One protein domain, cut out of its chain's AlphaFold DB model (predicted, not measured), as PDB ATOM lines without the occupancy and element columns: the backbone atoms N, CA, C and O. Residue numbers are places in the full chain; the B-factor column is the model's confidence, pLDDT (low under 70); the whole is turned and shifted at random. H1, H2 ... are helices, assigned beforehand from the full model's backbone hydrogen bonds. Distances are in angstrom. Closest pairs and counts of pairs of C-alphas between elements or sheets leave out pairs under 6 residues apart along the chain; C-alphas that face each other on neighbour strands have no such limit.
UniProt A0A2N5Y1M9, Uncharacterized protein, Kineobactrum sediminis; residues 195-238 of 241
ATOM      1  N   LEU A 195     422.290 437.421 883.908       76.25
ATOM      2  CA  LEU A 195     421.483 438.457 884.540       76.25
ATOM      3  C   LEU A 195     420.062 438.389 883.982       76.25
ATOM      4  O   LEU A 195     419.895 438.297 882.768       76.25
ATOM      5  N   ASN A 196     419.064 438.477 884.866       82.75
ATOM      6  CA  ASN A 196     417.633 438.465 884.536       82.75
ATOM      7  C   ASN A 196     417.248 437.281 883.620       82.75
ATOM      8  O   ASN A 196     416.914 437.496 882.454       82.75
ATOM      9  N   PRO A 197     417.309 436.028 884.108       78.25
ATOM     10  CA  PRO A 197     417.109 434.829 883.284       78.25
ATOM     11  C   PRO A 197     415.756 434.785 882.554       78.25
ATOM     12  O   PRO A 197     415.688 434.262 881.441       78.25
ATOM     13  N   ASP A 198     414.723 435.401 883.130       84.25
ATOM     14  CA  ASP A 198     413.372 435.487 882.557       84.25
ATOM     15  C   ASP A 198     413.151 436.735 881.680       84.25
ATOM     16  O   ASP A 198     412.061 436.956 881.154       84.25
ATOM     17  N   GLY A 199     414.170 437.586 881.540       84.44
ATOM     18  CA  GLY A 199     414.112 438.796 880.730       84.44
ATOM     19  C   GLY A 199     414.155 438.514 879.225       84.44
ATOM     20  O   GLY A 199     414.606 437.467 878.760       84.44
ATOM     21  N   GLU A 200     413.734 439.494 878.431       90.88
ATOM     22  CA  GLU A 200     413.913 439.450 876.975       90.88
ATOM     23  C   GLU A 200     415.385 439.693 876.588       90.88
ATOM     24  O   GLU A 200     416.132 440.363 877.311       90.88
ATOM     25  N   GLU A 201     415.799 439.193 875.422       87.88
ATOM     26  CA  GLU A 201     417.154 439.406 874.898       87.88
ATOM     27  C   GLU A 201     417.415 440.893 874.594       87.88
ATOM     28  O   GLU A 201     416.561 441.566 874.008       87.88
ATOM     29  N   PRO A 202     418.584 441.446 874.969       90.38
ATOM     30  CA  PRO A 202     418.904 442.829 874.654       90.38
ATOM     31  C   PRO A 202     419.237 442.997 873.169       90.38
ATOM     32  O   PRO A 202     420.001 442.228 872.586       90.38
ATOM     33  N   ALA A 203     418.736 444.076 872.575       90.25
ATOM     34  CA  ALA A 203     419.142 444.518 871.248       90.25
ATOM     35  C   ALA A 203     420.258 445.567 871.371       90.25
ATOM     36  O   ALA A 203     420.018 446.676 871.854       90.25
ATOM     37  N   PHE A 204     421.468 445.222 870.925       92.38
ATOM     38  CA  PHE A 204     422.625 446.120 870.951       92.38
ATOM     39  C   PHE A 204     423.044 446.569 869.557       92.38
ATOM     40  O   PHE A 204     423.128 445.768 868.624       92.38
ATOM     41  N   THR A 205     423.409 447.844 869.437       91.75
ATOM     42  CA  THR A 205     424.069 448.350 868.231       91.75
ATOM     43  C   THR A 205     425.577 448.160 868.352       91.75
ATOM     44  O   THR A 205     426.237 448.781 869.185       91.75
ATOM     45  N   LEU A 206     426.146 447.307 867.499       91.44
ATOM     46  CA  LEU A 206     427.579 447.019 867.521       91.44
ATOM     47  C   LEU A 206     428.380 448.075 866.752       91.44
ATOM     48  O   LEU A 206     428.142 448.327 865.572       91.44
ATOM     49  N   ARG A 207     429.408 448.630 867.394       90.06
ATOM     50  CA  ARG A 207     430.494 449.358 866.729       90.06
ATOM     51  C   ARG A 207     431.553 448.365 866.277       90.06
ATOM     52  O   ARG A 207     431.962 447.499 867.050       90.06
ATOM     53  N   GLU A 208     431.969 448.486 865.018       91.75
ATOM     54  CA  GLU A 208     432.991 447.618 864.405       91.75
ATOM     55  C   GLU A 208     432.656 446.116 864.510       91.75
ATOM     56  O   GLU A 208     433.540 445.264 864.538       91.75
ATOM     57  N   GLY A 209     431.364 445.782 864.629       90.75
ATOM     58  CA  GLY A 209     430.896 444.405 864.806       90.75
ATOM     59  C   GLY A 209     431.329 443.736 866.117       90.75
ATOM     60  O   GLY A 209     431.181 442.524 866.239       90.75
ATOM     61  N   ARG A 210     431.872 444.485 867.090       87.38
ATOM     62  CA  ARG A 210     432.433 443.913 868.328       87.38
ATOM     63  C   ARG A 210     432.062 444.659 869.608       87.38
ATOM     64  O   ARG A 210     431.968 444.024 870.653       87.38
ATOM     65  N   TYR A 211     431.878 445.976 869.563       90.00
ATOM     66  CA  TYR A 211     431.759 446.794 870.772       90.00
ATOM     67  C   TYR A 211     430.340 447.326 870.970       90.00
ATOM     68  O   TYR A 211     429.776 447.931 870.062       90.00
ATOM     69  N   VAL A 212     429.793 447.169 872.176       91.75
ATOM     70  CA  VAL A 212     428.518 447.776 872.585       91.75
ATOM     71  C   VAL A 212     428.800 449.079 873.345       91.75
ATOM     72  O   VAL A 212     429.661 449.086 874.229       91.75
ATOM     73  N   PRO A 213     428.109 450.196 873.049       94.06
ATOM     74  CA  PRO A 213     428.215 451.410 873.853       94.06
ATOM     75  C   PRO A 213     427.796 451.169 875.309       94.06
ATOM     76  O   PRO A 213     426.738 450.601 875.567       94.06
ATOM     77  N   ALA A 214     428.573 451.673 876.273       90.19
ATOM     78  CA  ALA A 214     428.292 451.476 877.702       90.19
ATOM     79  C   ALA A 214     426.879 451.933 878.117       90.19
ATOM     80  O   ALA A 214     426.241 451.283 878.935       90.19
ATOM     81  N   ALA A 215     426.360 453.005 877.508       92.69
ATOM     82  CA  ALA A 215     425.002 453.484 877.762       92.69
ATOM     83  C   ALA A 215     423.914 452.463 877.370       92.69
ATOM     84  O   ALA A 215     422.892 452.376 878.044       92.69
ATOM     85  N   GLU A 216     424.129 451.667 876.315       94.19
ATOM     86  CA  GLU A 216     423.184 450.612 875.926       94.19
ATOM     87  C   GLU A 216     423.235 449.430 876.894       94.19
ATOM     88  O   GLU A 216     422.193 448.864 877.214       94.19
ATOM     89  N   VAL A 217     424.421 449.105 877.420       90.38
ATOM     90  CA  VAL A 217     424.572 448.087 878.470       90.38
ATOM     91  C   VAL A 217     423.857 448.526 879.748       90.38
ATOM     92  O   VAL A 217     423.104 447.744 880.314       90.38
ATOM     93  N   VAL A 218     424.031 449.784 880.174       92.62
ATOM     94  CA  VAL A 218     423.330 450.343 881.347       92.62
ATOM     95  C   VAL A 218     421.816 450.288 881.156       92.62
ATOM     96  O   VAL A 218     421.121 449.772 882.025       92.62
ATOM     97  N   ARG A 219     421.306 450.719 879.997       93.94
ATOM     98  CA  ARG A 219     419.872 450.639 879.692       93.94
ATOM     99  C   ARG A 219     419.353 449.199 879.748       93.94
ATOM    100  O   ARG A 219     418.303 448.952 880.324       93.94
ATOM    101  N   ALA A 220     420.095 448.238 879.196       93.25
ATOM    102  CA  ALA A 220     419.715 446.828 879.251       93.25
ATOM    103  C   ALA A 220     419.690 446.272 880.690       93.25
ATOM    104  O   ALA A 220     418.838 445.438 880.999       93.25
ATOM    105  N   LEU A 221     420.582 446.740 881.574       89.62
ATOM    106  CA  LEU A 221     420.549 446.401 883.003       89.62
ATOM    107  C   LEU A 221     419.311 446.987 883.694       89.62
ATOM    108  O   LEU A 221     418.629 446.275 884.428       89.62
ATOM    109  N   GLU A 222     419.004 448.261 883.447       93.81
ATOM    110  CA  GLU A 222     417.844 448.954 884.027       93.81
ATOM    111  C   GLU A 222     416.514 448.341 883.564       93.81
ATOM    112  O   GLU A 222     415.590 448.178 884.359       93.81
ATOM    113  N   GLU A 223     416.440 447.927 882.298       94.62
ATOM    114  CA  GLU A 223     415.290 447.232 881.706       94.62
ATOM    115  C   GLU A 223     415.201 445.746 882.090       94.62
ATOM    116  O   GLU A 223     414.290 445.053 881.641       94.62
ATOM    117  N   LYS A 224     416.134 445.240 882.905       93.31
ATOM    118  CA  LYS A 224     416.211 443.828 883.304       93.31
ATOM    119  C   LYS A 224     416.234 442.855 882.114       93.31
ATOM    120  O   LYS A 224     415.579 441.813 882.134       93.31
ATOM    121  N   ARG A 225     416.996 443.178 881.066       94.44
ATOM    122  CA  ARG A 225     417.199 442.288 879.909       94.44
ATOM    123  C   ARG A 225     418.051 441.077 880.285       94.44
ATOM    124  O   ARG A 225     418.904 441.169 881.172       94.44
ATOM    125  N   ARG A 226     417.852 439.968 879.568       91.25
ATOM    126  CA  ARG A 226     418.562 438.703 879.768       91.25
ATOM    127  C   ARG A 226     419.901 438.695 879.050       91.25
ATOM    128  O   ARG A 226     419.936 438.536 877.829       91.25
ATOM    129  N   PHE A 227     421.006 438.835 879.777       88.19
ATOM    130  CA  PHE A 227     422.342 438.713 879.182       88.19
ATOM    131  C   PHE A 227     423.446 438.442 880.197       88.19
ATOM    132  O   PHE A 227     423.266 438.567 881.405       88.19
ATOM    133  N   ILE A 228     424.612 438.077 879.663       83.88
ATOM    134  CA  ILE A 228     425.825 437.830 880.431       83.88
ATOM    135  C   ILE A 228     426.713 439.073 880.428       83.88
ATOM    136  O   ILE A 228     427.090 439.563 879.364       83.88
ATOM    137  N   LEU A 229     427.069 439.563 881.617       80.56
ATOM    138  CA  LEU A 229     428.036 440.644 881.796       80.56
ATOM    139  C   LEU A 229     429.301 440.110 882.472       80.56
ATOM    140  O   LEU A 229     429.289 439.768 883.651       80.56
ATOM    141  N   LEU A 230     430.402 440.058 881.720       74.31
ATOM    142  CA  LEU A 230     431.713 439.648 882.224       74.31
ATOM    143  C   LEU A 230     432.610 440.880 882.362       74.31
ATOM    144  O   LEU A 230     433.062 441.441 881.364       74.31
ATOM    145  N   ASP A 231     432.867 441.306 883.598       72.81
ATOM    146  CA  ASP A 231     433.807 442.392 883.878       72.81
ATOM    147  C   ASP A 231     435.236 441.842 883.962       72.81
ATOM    148  O   ASP A 231     435.602 441.145 884.906       72.81
ATOM    149  N   THR A 232     436.058 442.149 882.958       75.75
ATOM    150  CA  THR A 232     437.447 441.673 882.880       75.75
ATOM    151  C   THR A 232     438.441 442.594 883.590       75.75
ATOM    152  O   THR A 232     439.653 442.450 883.404       75.75
ATOM    153  N   ARG A 233     437.980 443.594 884.352       75.88
ATOM    154  CA  ARG A 233     438.883 444.497 885.072       75.88
ATOM    155  C   ARG A 233     439.497 443.788 886.288       75.88
ATOM    156  O   ARG A 233     438.786 443.123 887.038       75.88
ATOM    157  N   PRO A 234     440.810 443.950 886.539       67.19
ATOM    158  CA  PRO A 234     441.444 443.413 887.740       67.19
ATOM    159  C   PRO A 234     440.905 444.107 889.001       67.19
ATOM    160  O   PRO A 234     440.534 445.279 888.958       67.19
ATOM    161  N   ALA A 235     440.931 443.414 890.147       57.72
ATOM    162  CA  ALA A 235     440.417 443.923 891.427       57.72
ATOM    163  C   ALA A 235     440.983 445.311 891.825       57.72
ATOM    164  O   ALA A 235     440.300 446.123 892.449       57.72
ATOM    165  N   SER A 236     442.214 445.623 891.405       71.56
ATOM    166  CA  SER A 236     442.875 446.916 891.626       71.56
ATOM    167  C   SER A 236     442.193 448.103 890.929       71.56
ATOM    168  O   SER A 236     442.382 449.246 891.344       71.56
ATOM    169  N   ALA A 237     441.372 447.858 889.904       63.16
ATOM    170  CA  ALA A 237     440.635 448.893 889.183       63.16
ATOM    171  C   ALA A 237     439.457 449.478 889.988       63.16
ATOM    172  O   ALA A 237     438.984 450.561 889.655       63.16
ATOM    173  N   TRP A 238     439.013 448.806 891.059       52.16
ATOM    174  CA  TRP A 238     437.895 449.239 891.913       52.16
ATOM    175  C   TRP A 238     438.312 450.146 893.077       52.16
ATOM    176  O   TRP A 238     437.466 450.754 893.726       52.16
TER     177      TRP A 238
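This is residues 195 to 238 of the 241 residues of an uncharacterized protein of Kineobactrum sediminis (UniProt A0A2N5Y1M9). This is a domain with little regular structure: a long unnamed stretch, residues 195 to 213, runs out to a tip, residues 206 to 211, that sticks out, and then folds back into H1, which makes the returning limb of an open loop. After H1 the chain leaves as an arm, residues 230 to 238, which sticks out at the far end and finishes in the short H2. The 44 printed residues hold two named helices, H1 then H2, and no named strand; the class is all helix, with 13 residues in named elements. The whole is loose, with a radius of gyration of the C-alphas of 11.8 A, and flat, spanning 33 by 26 by 14 A.

H1, residues 214 to 222, and H2, residues 235 to 238, are apart. A long link of 12 residues joins them. In H1 every O i to N i+4 pair is within hydrogen-bond range; H2 is too short for such a pair, and its one O i to N i+3 pair is within range.

H1 begins at C-alpha 214 (428.292, 451.476, 877.702) and measures 12.5 A from first to last C-alpha. H2 measures 5.9 A and ends at C-alpha 238 (437.895, 449.239, 891.913).

The C-alphas farthest apart, those of Glu 200 and Ser 236, are 33.3 A apart. The printed part has no cut. Confidence is low, under 70, at residues 234 to 235 and 237 to 238.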